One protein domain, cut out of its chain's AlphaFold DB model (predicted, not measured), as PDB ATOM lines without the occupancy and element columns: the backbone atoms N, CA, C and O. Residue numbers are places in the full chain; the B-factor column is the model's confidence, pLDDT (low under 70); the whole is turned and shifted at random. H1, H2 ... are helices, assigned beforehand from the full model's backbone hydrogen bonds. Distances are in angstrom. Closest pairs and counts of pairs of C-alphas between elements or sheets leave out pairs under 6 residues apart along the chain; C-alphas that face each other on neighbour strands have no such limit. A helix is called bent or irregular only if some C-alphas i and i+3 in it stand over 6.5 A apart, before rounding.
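What this domain is: This is residues 14 to 129 of the 387 residues of an uncharacterized protein of Coleophoma crateriformis (UniProt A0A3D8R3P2). A bent helix, H3, forms a corner with H1 and H2 packed round it, and the long helix H6 bridges from this cluster to H4, which it touches with residues 111 to 115 alone, and runs on to its last residue, Cys 129. Beyond H4, the short helix H5 and the loop before it form the far end of the longest axis. The printed part has 116 residues with six named helices, H1 to H6 in chain order, and no named strand: all helix. It is compact, with a radius of gyration of the C-alphas of 14.5 A, and spans 47 by 35 by 21 A.

Where its parts are: H3, residues 43 to 64, was assigned as one helix by its hydrogen bonds but is bent: C-alphas 51 and 54 are 8.6 A apart. Its arms are H3a, residues 43 to 51, and H3b, residues 54 to 64, 15.3 A long. H1 is residues 19 to 27, from C-alpha 19 at (118.188, 169.623, 151.057), and H2 is residues 32 to 41. H4, residues 67 to 81, is 20.8 A long; H5 is residues 92 to 99. H6, residues 109 to 129, is 29.9 A long and ends at C-alpha 129, (93.343, 147.755, 169.873).

How they stand to each other: H3a and H3b are about perpendicular, at 74 degrees. H1 touches H3b, closest at C-alphas 27 and 56, 5.1 A. H2 touches H6, closest at C-alphas 33 and 120, 4.6 A, at a steep tilt of 65 degrees. H4 touches H6 through residues 111 to 115 of H6 alone, closest at C-alphas 80 and 111, 5.4 A. H5 touches H4, closest at C-alphas 99 and 71, 3.9 A, and is apart from H6. In H1, H2, H3a, H3b, H4, H5 and H6 every O i to N i+4 pair is within hydrogen-bond range.

The domain as a whole: The C-alphas farthest apart, Lys 16 and Asn 90, are 47.7 A apart. The printed part has no cut and no long link. Residues 84 to 95 have pLDDT under 70.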
ATOM      1  N   PHE A  14     108.094 172.820 152.447       91.75
ATOM      2  CA  PHE A  14     109.226 171.894 152.450       91.75
ATOM      3  C   PHE A  14     109.939 171.766 151.100       91.75
ATOM      4  O   PHE A  14     111.135 171.491 151.089       91.75
ATOM      5  N   ASP A  15     109.262 172.023 149.976       91.94
ATOM      6  CA  ASP A  15     109.894 171.972 148.649       91.94
ATOM      7  C   ASP A  15     110.887 173.133 148.429       91.94
ATOM      8  O   ASP A  15     111.720 173.077 147.528       91.94
ATOM      9  N   LYS A  16     110.827 174.182 149.266       94.75
ATOM     10  CA  LYS A  16     111.710 175.362 149.200       94.75
ATOM     11  C   LYS A  16     112.891 175.292 150.168       94.75
ATOM     12  O   LYS A  16     113.782 176.139 150.103       94.75
ATOM     13  N   ILE A  17     112.890 174.328 151.087       96.56
ATOM     14  CA  ILE A  17     113.942 174.181 152.093       96.56
ATOM     15  C   ILE A  17     115.178 173.555 151.426       96.56
ATOM     16  O   ILE A  17     115.038 172.566 150.704       96.56
ATOM     17  N   PRO A  18     116.397 174.079 151.666       97.56
ATOM     18  CA  PRO A  18     117.621 173.428 151.212       97.56
ATOM     19  C   PRO A  18     117.693 171.974 151.688       97.56
ATOM     20  O   PRO A  18     117.370 171.675 152.837       97.56
ATOM     21  N   ARG A  19     118.160 171.076 150.814       96.62
ATOM     22  CA  ARG A  19     118.188 169.623 151.057       96.62
ATOM     23  C   ARG A  19     118.791 169.249 152.413       96.62
ATOM     24  O   ARG A  19     118.210 168.441 153.127       96.62
ATOM     25  N   ASP A  20     119.912 169.861 152.783       97.25
ATOM     26  CA  ASP A  20     120.617 169.541 154.029       97.25
ATOM     27  C   ASP A  20     119.826 169.979 155.267       97.25
ATOM     28  O   ASP A  20     119.779 169.270 156.269       97.25
ATOM     29  N   THR A  21     119.129 171.115 155.187       97.88
ATOM     30  CA  THR A  21     118.223 171.565 156.250       97.88
ATOM     31  C   THR A  21     117.010 170.645 156.357       97.88
ATOM     32  O   THR A  21     116.601 170.309 157.466       97.88
ATOM     33  N   LEU A  22     116.459 170.193 155.224       97.50
ATOM     34  CA  LEU A  22     115.365 169.225 155.220       97.50
ATOM     35  C   LEU A  22     115.799 167.897 155.853       97.50
ATOM     36  O   LEU A  22     115.055 167.346 156.655       97.50
ATOM     37  N   LEU A  23     117.014 167.422 155.559       97.31
ATOM     38  CA  LEU A  23     117.576 166.218 156.170       97.31
ATOM     39  C   LEU A  23     117.675 166.329 157.691       97.31
ATOM     40  O   LEU A  23     117.237 165.413 158.379       97.31
ATOM     41  N   LEU A  24     118.173 167.454 158.213       97.00
ATOM     42  CA  LEU A  24     118.241 167.684 159.659       97.00
ATOM     43  C   LEU A  24     116.852 167.698 160.312       97.00
ATOM     44  O   LEU A  24     116.679 167.122 161.380       97.00
ATOM     45  N   ILE A  25     115.859 168.320 159.668       97.44
ATOM     46  CA  ILE A  25     114.478 168.350 160.175       97.44
ATOM     47  C   ILE A  25     113.874 166.942 160.192       97.44
ATOM     48  O   ILE A  25     113.258 166.550 161.177       97.44
ATOM     49  N   VAL A  26     114.042 166.186 159.104       97.44
ATOM     50  CA  VAL A  26     113.444 164.854 158.944       97.44
ATOM     51  C   VAL A  26     114.117 163.820 159.856       97.44
ATOM     52  O   VAL A  26     113.427 162.965 160.406       97.44
ATOM     53  N   ALA A  27     115.436 163.900 160.056       96.00
ATOM     54  CA  ALA A  27     116.161 163.024 160.981       96.00
ATOM     55  C   ALA A  27     115.824 163.305 162.457       96.00
ATOM     56  O   ALA A  27     115.925 162.409 163.281       96.00
ATOM     57  N   ALA A  28     115.383 164.526 162.780       96.38
ATOM     58  CA  ALA A  28     114.962 164.926 164.123       96.38
ATOM     59  C   ALA A  28     113.467 164.671 164.411       96.38
ATOM     60  O   ALA A  28     112.919 165.217 165.371       96.38
ATOM     61  N   LEU A  29     112.773 163.902 163.562       96.50
ATOM     62  CA  LEU A  29     111.374 163.549 163.802       96.50
ATOM     63  C   LEU A  29     111.234 162.607 165.006       96.50
ATOM     64  O   LEU A  29     112.100 161.765 165.229       96.50
ATOM     65  N   PRO A  30     110.123 162.709 165.758       95.81
ATOM     66  CA  PRO A  30     109.975 162.001 167.025       95.81
ATOM     67  C   PRO A  30     109.739 160.498 166.865       95.81
ATOM     68  O   PRO A  30     109.986 159.760 167.810       95.81
ATOM     69  N   ASP A  31     109.219 160.045 165.717       95.81
ATOM     70  CA  ASP A  31     108.891 158.642 165.469       95.81
ATOM     71  C   ASP A  31     108.713 158.320 163.968       95.81
ATOM     72  O   ASP A  31     108.584 159.196 163.102       95.81
ATOM     73  N   LEU A  32     108.717 157.019 163.650       96.56
ATOM     74  CA  LEU A  32     108.542 156.513 162.285       96.56
ATOM     75  C   LEU A  32     107.141 156.760 161.684       96.56
ATOM     76  O   LEU A  32     107.081 157.056 160.487       96.56
ATOM     77  N   PRO A  33     106.016 156.661 162.427       95.62
ATOM     78  CA  PRO A  33     104.704 157.052 161.904       95.62
ATOM     79  C   PRO A  33     104.652 158.515 161.439       95.62
ATOM     80  O   PRO A  33     104.100 158.813 160.379       95.62
ATOM     81  N   THR A  34     105.272 159.442 162.169       96.00
ATOM     82  CA  THR A  34     105.362 160.856 161.782       96.00
ATOM     83  C   THR A  34     106.172 161.015 160.498       96.00
ATOM     84  O   THR A  34     105.740 161.719 159.583       96.00
ATOM     85  N   LEU A  35     107.302 160.306 160.379       97.50
ATOM     86  CA  LEU A  35     108.098 160.256 159.150       97.50
ATOM     87  C   LEU A  35     107.290 159.725 157.956       97.50
ATOM     88  O   LEU A  35     107.350 160.300 156.866       97.50
ATOM     89  N   PHE A  36     106.505 158.662 158.151       97.38
ATOM     90  CA  PHE A  36     105.631 158.115 157.116       97.38
ATOM     91  C   PHE A  36     104.563 159.127 156.676       97.38
ATOM     92  O   PHE A  36     104.427 159.408 155.487       97.38
ATOM     93  N   ASN A  37     103.838 159.732 157.615       95.44
ATOM     94  CA  ASN A  37     102.798 160.712 157.294       95.44
ATOM     95  C   ASN A  37     103.373 161.965 156.606       95.44
ATOM     96  O   ASN A  37     102.775 162.511 155.669       95.44
ATOM     97  N   LEU A  38     104.570 162.398 157.011       95.94
ATOM     98  CA  LEU A  38     105.272 163.493 156.349       95.94
ATOM     99  C   LEU A  38     105.700 163.118 154.923       95.94
ATOM    100  O   LEU A  38     105.546 163.930 154.011       95.94
ATOM    101  N   SER A  39     106.178 161.892 154.689       96.62
ATOM    102  CA  SER A  39     106.543 161.450 153.338       96.62
ATOM    103  C   SER A  39     105.331 161.387 152.408       96.62
ATOM    104  O   SER A  39     105.410 161.857 151.275       96.62
ATOM    105  N   GLN A  40     104.175 160.924 152.900       94.94
ATOM    106  CA  GLN A  40     102.933 160.900 152.118       94.94
ATOM    107  C   GLN A  40     102.429 162.302 151.746       94.94
ATOM    108  O   GLN A  40     101.809 162.485 150.694       94.94
ATOM    109  N   SER A  41     102.689 163.298 152.593       93.12
ATOM    110  CA  SER A  41     102.231 164.676 152.385       93.12
ATOM    111  C   SER A  41     103.239 165.565 151.644       93.12
ATOM    112  O   SER A  41     102.832 166.577 151.070       93.12
ATOM    113  N   CYS A  42     104.523 165.188 151.591       94.88
ATOM    114  CA  CYS A  42     105.592 166.001 151.009       94.88
ATOM    115  C   CYS A  42     106.484 165.229 150.016       94.88
ATOM    116  O   CYS A  42     107.203 164.290 150.371       94.88
ATOM    117  N   SER A  43     106.524 165.693 148.758       94.50
ATOM    118  CA  SER A  43     107.352 165.064 147.720       94.50
ATOM    119  C   SER A  43     108.854 165.223 147.941       94.50
ATOM    120  O   SER A  43     109.598 164.303 147.606       94.50
ATOM    121  N   ALA A  44     109.311 166.347 148.505       96.44
ATOM    122  CA  ALA A  44     110.724 166.536 148.832       96.44
ATOM    123  C   ALA A  44     111.206 165.507 149.868       96.44
ATOM    124  O   ALA A  44     112.273 164.923 149.696       96.44
ATOM    125  N   VAL A  45     110.386 165.211 150.884       97.19
ATOM    126  CA  VAL A  45     110.688 164.189 151.902       97.19
ATOM    127  C   VAL A  45     110.675 162.786 151.299       97.19
ATOM    128  O   VAL A  45     111.569 161.999 151.587       97.19
ATOM    129  N   THR A  46     109.727 162.476 150.408       97.31
ATOM    130  CA  THR A  46     109.727 161.191 149.683       97.31
ATOM    131  C   THR A  46     111.021 160.986 148.891       97.31
ATOM    132  O   THR A  46     111.659 159.948 149.043       97.31
ATOM    133  N   ARG A  47     111.456 161.987 148.108       97.25
ATOM    134  CA  ARG A  47     112.722 161.912 147.352       97.25
ATOM    135  C   ARG A  47     113.928 161.764 148.274       97.25
ATOM    136  O   ARG A  47     114.841 161.006 147.979       97.25
ATOM    137  N   LEU A  48     113.915 162.460 149.408       97.75
ATOM    138  CA  LEU A  48     114.978 162.355 150.397       97.75
ATOM    139  C   LEU A  48     115.067 160.934 150.985       97.75
ATOM    140  O   LEU A  48     116.164 160.403 151.127       97.75
ATOM    141  N   ILE A  49     113.931 160.286 151.259       97.50
ATOM    142  CA  ILE A  49     113.891 158.876 151.679       97.50
ATOM    143  C   ILE A  49     114.401 157.954 150.563       97.50
ATOM    144  O   ILE A  49     115.103 156.985 150.849       97.50
ATOM    145  N   ASP A  50     114.104 158.255 149.300       97.12
ATOM    146  CA  ASP A  50     114.608 157.464 148.172       97.12
ATOM    147  C   ASP A  50     116.138 157.535 148.038       97.12
ATOM    148  O   ASP A  50     116.762 156.559 147.626       97.12
ATOM    149  N   GLU A  51     116.740 158.669 148.405       97.19
ATOM    150  CA  GLU A  51     118.185 158.909 148.319       97.19
ATOM    151  C   GLU A  51     118.962 158.443 149.560       97.19
ATOM    152  O   GLU A  51     120.053 157.890 149.432       97.19
ATOM    153  N   CYS A  52     118.446 158.702 150.767       97.38
ATOM    154  CA  CYS A  52     119.148 158.439 152.030       97.38
ATOM    155  C   CYS A  52     118.236 157.915 153.153       97.38
ATOM    156  O   CYS A  52     118.544 158.067 154.337       97.38
ATOM    157  N   GLY A  53     117.132 157.251 152.804       96.69
ATOM    158  CA  GLY A  53     116.139 156.772 153.766       96.69
ATOM    159  C   GLY A  53     116.681 155.801 154.813       96.69
ATOM    160  O   GLY A  53     116.211 155.838 155.942       96.69
ATOM    161  N   ALA A  54     117.692 154.988 154.489       97.50
ATOM    162  CA  ALA A  54     118.333 154.092 155.458       97.50
ATOM    163  C   ALA A  54     118.913 154.859 156.660       97.50
ATOM    164  O   ALA A  54     118.678 154.482 157.804       97.50
ATOM    165  N   TYR A  55     119.610 155.970 156.396       97.62
ATOM    166  CA  TYR A  55     120.192 156.829 157.428       97.62
ATOM    167  C   TYR A  55     119.105 157.515 158.265       97.62
ATOM    168  O   TYR A  55     119.154 157.488 159.489       97.62
ATOM    169  N   ILE A  56     118.096 158.084 157.597       97.94
ATOM    170  CA  ILE A  56     116.985 158.786 158.256       97.94
ATOM    171  C   ILE A  56     116.218 157.843 159.181       97.94
ATOM    172  O   ILE A  56     115.928 158.191 160.321       97.94
ATOM    173  N   ILE A  57     115.879 156.654 158.682       97.69
ATOM    174  CA  ILE A  57     115.126 155.659 159.439       97.69
ATOM    175  C   ILE A  57     115.937 155.206 160.656       97.69
ATOM    176  O   ILE A  57     115.373 155.157 161.739       97.69
ATOM    177  N   GLU A  58     117.241 154.946 160.517       97.19
ATOM    178  CA  GLU A  58     118.104 154.593 161.655       97.19
ATOM    179  C   GLU A  58     118.183 155.695 162.717       97.19
ATOM    180  O   GLU A  58     118.099 155.388 163.904       97.19
ATOM    181  N   ASP A  59     118.320 156.962 162.321       96.81
ATOM    182  CA  ASP A  59     118.368 158.074 163.280       96.81
ATOM    183  C   ASP A  59     117.028 158.231 164.018       96.81
ATOM    184  O   ASP A  59     117.011 158.241 165.248       96.81
ATOM    185  N   VAL A  60     115.897 158.216 163.304       97.06
ATOM    186  CA  VAL A  60     114.567 158.282 163.937       97.06
ATOM    187  C   VAL A  60     114.331 157.069 164.842       97.06
ATOM    188  O   VAL A  60     113.807 157.202 165.946       97.06
ATOM    189  N   MET A  61     114.723 155.868 164.414       96.25
ATOM    190  CA  MET A  61     114.596 154.644 165.209       96.25
ATOM    191  C   MET A  61     115.441 154.672 166.480       96.25
ATOM    192  O   MET A  61     114.974 154.188 167.511       96.25
ATOM    193  N   ARG A  62     116.665 155.213 166.409       95.19
ATOM    194  CA  ARG A  62     117.597 155.290 167.541       95.19
ATOM    195  C   ARG A  62     116.984 156.036 168.720       95.19
ATOM    196  O   ARG A  62     117.148 155.592 169.853       95.19
ATOM    197  N   ASP A  63     116.265 157.116 168.427       91.62
ATOM    198  CA  ASP A  63     115.705 158.004 169.442       91.62
ATOM    199  C   ASP A  63     114.275 157.608 169.854       91.62
ATOM    200  O   ASP A  63     113.863 157.880 170.981       91.62
ATOM    201  N   SER A  64     113.522 156.940 168.970       91.94
ATOM    202  CA  SER A  64     112.093 156.651 169.184       91.94
ATOM    203  C   SER A  64     111.766 155.212 169.585       91.94
ATOM    204  O   SER A  64     110.718 154.964 170.184       91.94
ATOM    205  N   LEU A  65     112.627 154.243 169.259       89.81
ATOM    206  CA  LEU A  65     112.352 152.818 169.446       89.81
ATOM    207  C   LEU A  65     113.383 152.146 170.341       89.81
ATOM    208  O   LEU A  65     114.539 152.542 170.437       89.81
ATOM    209  N   ARG A  66     112.967 151.035 170.941       86.81
ATOM    210  CA  ARG A  66     113.848 150.174 171.729       86.81
ATOM    211  C   ARG A  66     114.767 149.339 170.848       86.81
ATOM    212  O   ARG A  66     114.302 148.924 169.784       86.81
ATOM    213  N   PRO A  67     115.992 149.013 171.300       87.50
ATOM    214  CA  PRO A  67     116.949 148.226 170.524       87.50
ATOM    215  C   PRO A  67     116.348 146.954 169.917       87.50
ATOM    216  O   PRO A  67     116.538 146.688 168.741       87.50
ATOM    217  N   GLU A  68     115.504 146.234 170.655       82.75
ATOM    218  CA  GLU A  68     114.906 144.982 170.188       82.75
ATOM    219  C   GLU A  68     113.931 145.198 169.017       82.75
ATOM    220  O   GLU A  68     113.879 144.409 168.073       82.75
ATOM    221  N   ILE A  69     113.164 146.293 169.047       86.75
ATOM    222  CA  ILE A  69     112.278 146.674 167.939       86.75
ATOM    223  C   ILE A  69     113.117 147.168 166.761       86.75
ATOM    224  O   ILE A  69     112.782 146.882 165.609       86.75
ATOM    225  N   GLN A  70     114.220 147.871 167.042       92.75
ATOM    226  CA  GLN A  70     115.149 148.305 166.008       92.75
ATOM    227  C   GLN A  70     115.721 147.109 165.246       92.75
ATOM    228  O   GLN A  70     115.680 147.091 164.016       92.75
ATOM    229  N   ASP A  71     116.161 146.085 165.971       89.00
ATOM    230  CA  ASP A  71     116.728 144.859 165.419       89.00
ATOM    231  C   ASP A  71     115.708 144.113 164.547       89.00
ATOM    232  O   ASP A  71     116.018 143.717 163.422       89.00
ATOM    233  N   ILE A  72     114.453 143.999 165.002       87.94
ATOM    234  CA  ILE A  72     113.365 143.400 164.211       87.94
ATOM    235  C   ILE A  72     113.136 144.185 162.914       87.94
ATOM    236  O   ILE A  72     113.015 143.593 161.837       87.94
ATOM    237  N   ILE A  73     113.084 145.517 162.988       91.56
ATOM    238  CA  ILE A  73     112.894 146.370 161.811       91.56
ATOM    239  C   ILE A  73     114.065 146.214 160.833       91.56
ATOM    240  O   ILE A  73     113.821 146.026 159.638       91.56
ATOM    241  N   ARG A  74     115.314 146.219 161.317       93.50
ATOM    242  CA  ARG A  74     116.525 146.005 160.501       93.50
ATOM    243  C   ARG A  74     116.470 144.673 159.765       93.50
ATOM    244  O   ARG A  74     116.646 144.647 158.545       93.50
ATOM    245  N   VAL A  75     116.127 143.592 160.466       88.75
ATOM    246  CA  VAL A  75     115.945 142.260 159.871       88.75
ATOM    247  C   VAL A  75     114.871 142.296 158.781       88.75
ATOM    248  O   VAL A  75     115.110 141.835 157.667       88.75
ATOM    249  N   ILE A  76     113.705 142.899 159.038       88.94
ATOM    250  CA  ILE A  76     112.626 142.991 158.040       88.94
ATOM    251  C   ILE A  76     113.067 143.791 156.807       88.94
ATOM    252  O   ILE A  76     112.736 143.409 155.682       88.94
ATOM    253  N   VAL A  77     113.806 144.889 156.981       91.38
ATOM    254  CA  VAL A  77     114.310 145.699 155.861       91.38
ATOM    255  C   VAL A  77     115.316 144.915 155.023       91.38
ATOM    256  O   VAL A  77     115.221 144.941 153.793       91.38
ATOM    257  N   GLN A  78     116.235 144.185 155.659       88.44
ATOM    258  CA  GLN A  78     117.191 143.323 154.962       88.44
ATOM    259  C   GLN A  78     116.463 142.221 154.179       88.44
ATOM    260  O   GLN A  78     116.686 142.071 152.978       88.44
ATOM    261  N   LEU A  79     115.497 141.539 154.799       86.44
ATOM    262  CA  LEU A  79     114.676 140.519 154.139       86.44
ATOM    263  C   LEU A  79     113.889 141.084 152.948       86.44
ATOM    264  O   LEU A  79     113.802 140.455 151.898       86.44
ATOM    265  N   ARG A  80     113.337 142.295 153.068       88.31
ATOM    266  CA  ARG A  80     112.621 142.955 151.962       88.31
ATOM    267  C   ARG A  80     113.549 143.459 150.858       88.31
ATOM    268  O   ARG A  80     113.081 143.666 149.741       88.31
ATOM    269  N   SER A  81     114.829 143.661 151.160       88.56
ATOM    270  CA  SER A  81     115.830 144.144 150.203       88.56
ATOM    271  C   SER A  81     116.514 143.012 149.435       88.56
ATOM    272  O   SER A  81     116.856 143.205 148.273       88.56
ATOM    273  N   SER A  82     116.677 141.832 150.043       80.38
ATOM    274  CA  SER A  82     117.522 140.760 149.498       80.38
ATOM    275  C   SER A  82     116.813 139.739 148.599       80.38
ATOM    276  O   SER A  82     117.473 138.834 148.108       80.38
ATOM    277  N   SER A  83     115.497 139.850 148.356       73.62
ATOM    278  CA  SER A  83     114.696 138.782 147.711       73.62
ATOM    279  C   SER A  83     115.106 137.370 148.190       73.62
ATOM    280  O   SER A  83     115.412 136.513 147.354       73.62
ATOM    281  N   PRO A  84     115.189 137.145 149.516       68.56
ATOM    282  CA  PRO A  84     115.800 135.950 150.079       68.56
ATOM    283  C   PRO A  84     115.062 134.697 149.614       68.56
ATOM    284  O   PRO A  84     113.835 134.699 149.449       68.56
ATOM    285  N   SER A  85     115.816 133.620 149.417       68.19
ATOM    286  CA  SER A  85     115.226 132.299 149.243       68.19
ATOM    287  C   SER A  85     114.608 131.853 150.576       68.19
ATOM    288  O   SER A  85     114.994 132.307 151.653       68.19
ATOM    289  N   VAL A  86     113.627 130.951 150.534       63.94
ATOM    290  CA  VAL A  86     113.019 130.380 151.753       63.94
ATOM    291  C   VAL A  86     114.060 129.632 152.607       63.94
ATOM    292  O   VAL A  86     113.878 129.481 153.812       63.94
ATOM    293  N   GLU A  87     115.164 129.190 152.001       68.62
ATOM    294  CA  GLU A  87     116.262 128.485 152.669       68.62
ATOM    295  C   GLU A  87     117.071 129.413 153.591       68.62
ATOM    296  O   GLU A  87     117.450 128.989 154.684       68.62
ATOM    297  N   ASP A  88     117.206 130.695 153.233       65.06
ATOM    298  CA  ASP A  88     117.936 131.709 154.014       65.06
ATOM    299  C   ASP A  88     117.252 132.039 155.357       65.06
ATOM    300  O   ASP A  88     117.893 132.497 156.301       65.06
ATOM    301  N   PHE A  89     115.948 131.773 155.482       61.94
ATOM    302  CA  PHE A  89     115.184 132.026 156.710       61.94
ATOM    303  C   PHE A  89     115.467 131.027 157.838       61.94
ATOM    304  O   PHE A  89     115.187 131.329 159.000       61.94
ATOM    305  N   ASN A  90     115.975 129.831 157.524       63.44
ATOM    306  CA  ASN A  90     116.173 128.788 158.534       63.44
ATOM    307  C   ASN A  90     117.444 128.994 159.371       63.44
ATOM    308  O   ASN A  90     117.557 128.416 160.455       63.44
ATOM    309  N   GLU A  91     118.376 129.840 158.928       69.56
ATOM    310  CA  GLU A  91     119.557 130.204 159.711       69.56
ATOM    311  C   GLU A  91     119.222 131.329 160.701       69.56
ATOM    312  O   GLU A  91     119.579 132.492 160.530       69.56
ATOM    313  N   LEU A  92     118.533 130.969 161.786       55.25
ATOM    314  CA  LEU A  92     118.197 131.877 162.894       55.25
ATOM    315  C   LEU A  92     119.430 132.586 163.495       55.25
ATOM    316  O   LEU A  92     119.310 133.709 163.977       55.25
ATOM    317  N   SER A  93     120.619 131.979 163.418       63.78
ATOM    318  CA  SER A  93     121.887 132.608 163.825       63.78
ATOM    319  C   SER A  93     122.235 133.846 162.997       63.78
ATOM    320  O   SER A  93     122.872 134.772 163.495       63.78
ATOM    321  N   THR A  94     121.803 133.873 161.738       63.56
ATOM    322  CA  THR A  94     122.024 134.993 160.823       63.56
ATOM    323  C   THR A  94     121.090 136.151 161.169       63.56
ATOM    324  O   THR A  94     121.484 137.304 161.046       63.56
ATOM    325  N   ILE A  95     119.894 135.865 161.699       65.69
ATOM    326  CA  ILE A  95     118.912 136.875 162.126       65.69
ATOM    327  C   ILE A  95     119.390 137.642 163.368       65.69
ATOM    328  O   ILE A  95     119.281 138.867 163.400       65.69
ATOM    329  N   GLU A  96     119.966 136.956 164.359       70.12
ATOM    330  CA  GLU A  96     120.516 137.620 165.554       70.12
ATOM    331  C   GLU A  96     121.688 138.549 165.206       70.12
ATOM    332  O   GLU A  96     121.778 139.664 165.716       70.12
ATOM    333  N   GLN A  97     122.565 138.130 164.292       71.81
ATOM    334  CA  GLN A  97     123.677 138.969 163.833       71.81
ATOM    335  C   GLN A  97     123.205 140.113 162.925       71.81
ATOM    336  O   GLN A  97     123.753 141.214 162.987       71.81
ATOM    337  N   ALA A  98     122.175 139.870 162.110       70.25
ATOM    338  CA  ALA A  98     121.584 140.855 161.212       70.25
ATOM    339  C   ALA A  98     120.886 142.004 161.951       70.25
ATOM    340  O   ALA A  98     120.935 143.134 161.467       70.25
ATOM    341  N   GLY A  99     120.268 141.734 163.107       75.25
ATOM    342  CA  GLY A  99     119.594 142.749 163.923       75.25
ATOM    343  C   GLY A  99     120.538 143.848 164.415       75.25
ATOM    344  O   GLY A  99     120.192 145.023 164.369       75.25
ATOM    345  N   CYS A 100     121.771 143.486 164.770       82.69
ATOM    346  CA  CYS A 100     122.773 144.434 165.259       82.69
ATOM    347  C   CYS A 100     123.363 145.342 164.164       82.69
ATOM    348  O   CYS A 100     123.999 146.350 164.481       82.69
ATOM    349  N   ALA A 101     123.225 144.977 162.885       90.31
ATOM    350  CA  ALA A 101     123.813 145.725 161.781       90.31
ATOM    351  C   ALA A 101     122.867 146.845 161.310       90.31
ATOM    352  O   ALA A 101     121.689 146.575 161.069       90.31
ATOM    353  N   PRO A 102     123.363 148.083 161.117       95.00
ATOM    354  CA  PRO A 102     122.528 149.179 160.641       95.00
ATOM    355  C   PRO A 102     121.954 148.875 159.252       95.00
ATOM    356  O   PRO A 102     122.553 148.128 158.469       95.00
ATOM    357  N   ILE A 103     120.811 149.483 158.923       94.88
ATOM    358  CA  ILE A 103     120.190 149.349 157.601       94.88
ATOM    359  C   ILE A 103     121.226 149.688 156.510       94.88
ATOM    360  O   ILE A 103     121.784 150.791 156.512       94.88
ATOM    361  N   PRO A 104     121.486 148.780 155.545       94.50
ATOM    362  CA  PRO A 104     122.434 149.049 154.474       94.50
ATOM    363  C   PRO A 104     122.028 150.285 153.668       94.50
ATOM    364  O   PRO A 104     120.874 150.416 153.263       94.50
ATOM    365  N   ALA A 105     122.991 151.151 153.340       95.38
ATOM    366  CA  ALA A 105     122.746 152.311 152.475       95.38
ATOM    367  C   ALA A 105     122.235 151.922 151.070       95.38
ATOM    368  O   ALA A 105     121.664 152.745 150.364       95.38
ATOM    369  N   THR A 106     122.426 150.662 150.669       94.56
ATOM    370  CA  THR A 106     121.942 150.075 149.412       94.56
ATOM    371  C   THR A 106     120.520 149.511 149.498       94.56
ATOM    372  O   THR A 106     120.040 148.939 148.517       94.56
ATOM    373  N   ALA A 107     119.839 149.628 150.644       94.81
ATOM    374  CA  ALA A 107     118.469 149.153 150.809       94.81
ATOM    375  C   ALA A 107     117.535 149.809 149.781       94.81
ATOM    376  O   ALA A 107     117.577 151.016 149.546       94.81
ATOM    377  N   SER A 108     116.674 149.005 149.155       95.31
ATOM    378  CA  SER A 108     115.789 149.526 148.113       95.31
ATOM    379  C   SER A 108     114.779 150.520 148.700       95.31
ATOM    380  O   SER A 108     114.141 150.227 149.711       95.31
ATOM    381  N   SER A 109     114.556 151.653 148.025       95.38
ATOM    382  CA  SER A 109     113.519 152.632 148.403       95.38
ATOM    383  C   SER A 109     112.156 151.956 148.639       95.38
ATOM    384  O   SER A 109     111.487 152.206 149.640       95.38
ATOM    385  N   LYS A 110     111.788 150.985 147.790       94.75
ATOM    386  CA  LYS A 110     110.562 150.191 147.950       94.75
ATOM    387  C   LYS A 110     110.498 149.456 149.297       94.75
ATOM    388  O   LYS A 110     109.432 149.418 149.911       94.75
ATOM    389  N   ALA A 111     111.604 148.867 149.757       94.12
ATOM    390  CA  ALA A 111     111.667 148.213 151.062       94.12
ATOM    391  C   ALA A 111     111.535 149.226 152.210       94.12
ATOM    392  O   ALA A 111     110.788 148.960 153.154       94.12
ATOM    393  N   LEU A 112     112.186 150.390 152.091       96.38
ATOM    394  CA  LEU A 112     112.143 151.478 153.077       96.38
ATOM    395  C   LEU A 112     110.728 152.070 153.227       96.38
ATOM    396  O   LEU A 112     110.178 152.121 154.325       96.38
ATOM    397  N   HIS A 113     110.064 152.417 152.124       96.50
ATOM    398  CA  HIS A 113     108.664 152.866 152.164       96.50
ATOM    399  C   HIS A 113     107.724 151.769 152.665       96.50
ATOM    400  O   HIS A 113     106.800 152.029 153.435       96.50
ATOM    401  N   GLY A 114     107.977 150.518 152.273       94.31
ATOM    402  CA  GLY A 114     107.206 149.376 152.746       94.31
ATOM    403  C   GLY A 114     107.294 149.186 154.261       94.31
ATOM    404  O   GLY A 114     106.295 148.807 154.883       94.31
ATOM    405  N   ILE A 115     108.467 149.403 154.871       95.50
ATOM    406  CA  ILE A 115     108.626 149.287 156.328       95.50
ATOM    407  C   ILE A 115     107.972 150.455 157.054       95.50
ATOM    408  O   ILE A 115     107.242 150.199 158.006       95.50
ATOM    409  N   LEU A 116     108.102 151.686 156.551       95.94
ATOM    410  CA  LEU A 116     107.409 152.850 157.108       95.94
ATOM    411  C   LEU A 116     105.892 152.637 157.132       95.94
ATOM    412  O   LEU A 116     105.262 152.805 158.171       95.94
ATOM    413  N   LEU A 117     105.326 152.137 156.028       94.25
ATOM    414  CA  LEU A 117     103.911 151.771 155.960       94.25
ATOM    415  C   LEU A 117     103.542 150.661 156.958       94.25
ATOM    416  O   LEU A 117     102.448 150.658 157.513       94.25
ATOM    417  N   SER A 118     104.424 149.678 157.158       92.12
ATOM    418  CA  SER A 118     104.174 148.587 158.110       92.12
ATOM    419  C   SER A 118     104.188 149.095 159.552       92.12
ATOM    420  O   SER A 118     103.311 148.721 160.322       92.12
ATOM    421  N   VAL A 119     105.139 149.965 159.902       91.00
ATOM    422  CA  VAL A 119     105.245 150.566 161.237       91.00
ATOM    423  C   VAL A 119     104.051 151.470 161.527       91.00
ATOM    424  O   VAL A 119     103.433 151.312 162.575       91.00
ATOM    425  N   ASP A 120     103.674 152.345 160.594       91.62
ATOM    426  CA  ASP A 120     102.489 153.203 160.728       91.62
ATOM    427  C   ASP A 120     101.212 152.377 160.950       91.62
ATOM    428  O   ASP A 120     100.449 152.628 161.883       91.62
ATOM    429  N   ARG A 121     101.029 151.298 160.174       88.50
ATOM    430  CA  ARG A 121      99.895 150.379 160.349       88.50
ATOM    431  C   ARG A 121      99.908 149.671 161.692       88.50
ATOM    432  O   ARG A 121      98.860 149.590 162.321       88.50
ATOM    433  N   ILE A 122     101.051 149.138 162.125       87.12
ATOM    434  CA  ILE A 122     101.163 148.476 163.432       87.12
ATOM    435  C   ILE A 122     100.838 149.478 164.538       87.12
ATOM    436  O   ILE A 122     100.034 149.166 165.406       87.12
ATOM    437  N   HIS A 123     101.392 150.689 164.470       87.69
ATOM    438  CA  HIS A 123     101.109 151.747 165.432       87.69
ATOM    439  C   HIS A 123      99.609 152.074 165.486       87.69
ATOM    440  O   HIS A 123      99.014 152.053 166.562       87.69
ATOM    441  N   HIS A 124      98.975 152.295 164.333       87.38
ATOM    442  CA  HIS A 124      97.541 152.569 164.257       87.38
ATOM    443  C   HIS A 124      96.691 151.405 164.787       87.38
ATOM    444  O   HIS A 124      95.788 151.615 165.591       87.38
ATOM    445  N   LEU A 125      97.002 150.167 164.387       85.69
ATOM    446  CA  LEU A 125      96.302 148.969 164.854       85.69
ATOM    447  C   LEU A 125      96.442 148.780 166.361       85.69
ATOM    448  O   LEU A 125      95.452 148.475 167.020       85.69
ATOM    449  N   SER A 126      97.639 148.989 166.908       85.62
ATOM    450  CA  SER A 126      97.878 148.941 168.348       85.62
ATOM    451  C   SER A 126      97.067 150.012 169.070       85.62
ATOM    452  O   SER A 126      96.373 149.683 170.022       85.62
ATOM    453  N   GLN A 127      97.060 151.259 168.590       87.56
ATOM    454  CA  GLN A 127      96.236 152.334 169.159       87.56
ATOM    455  C   GLN A 127      94.743 151.975 169.153       87.56
ATOM    456  O   GLN A 127      94.081 152.066 170.185       87.56
ATOM    457  N   CYS A 128      94.211 151.491 168.026       85.69
ATOM    458  CA  CYS A 128      92.820 151.046 167.937       85.69
ATOM    459  C   CYS A 128      92.522 149.866 168.873       85.69
ATOM    460  O   CYS A 128      91.473 149.845 169.513       85.69
ATOM    461  N   CYS A 129      93.442 148.905 168.973       87.12
ATOM    462  CA  CYS A 129      93.343 147.755 169.873       87.12
ATOM    463  C   CYS A 129      93.237 148.215 171.327       87.12
ATOM    464  O   CYS A 129      92.317 147.826 172.048       87.12
TER     465      CYS A 129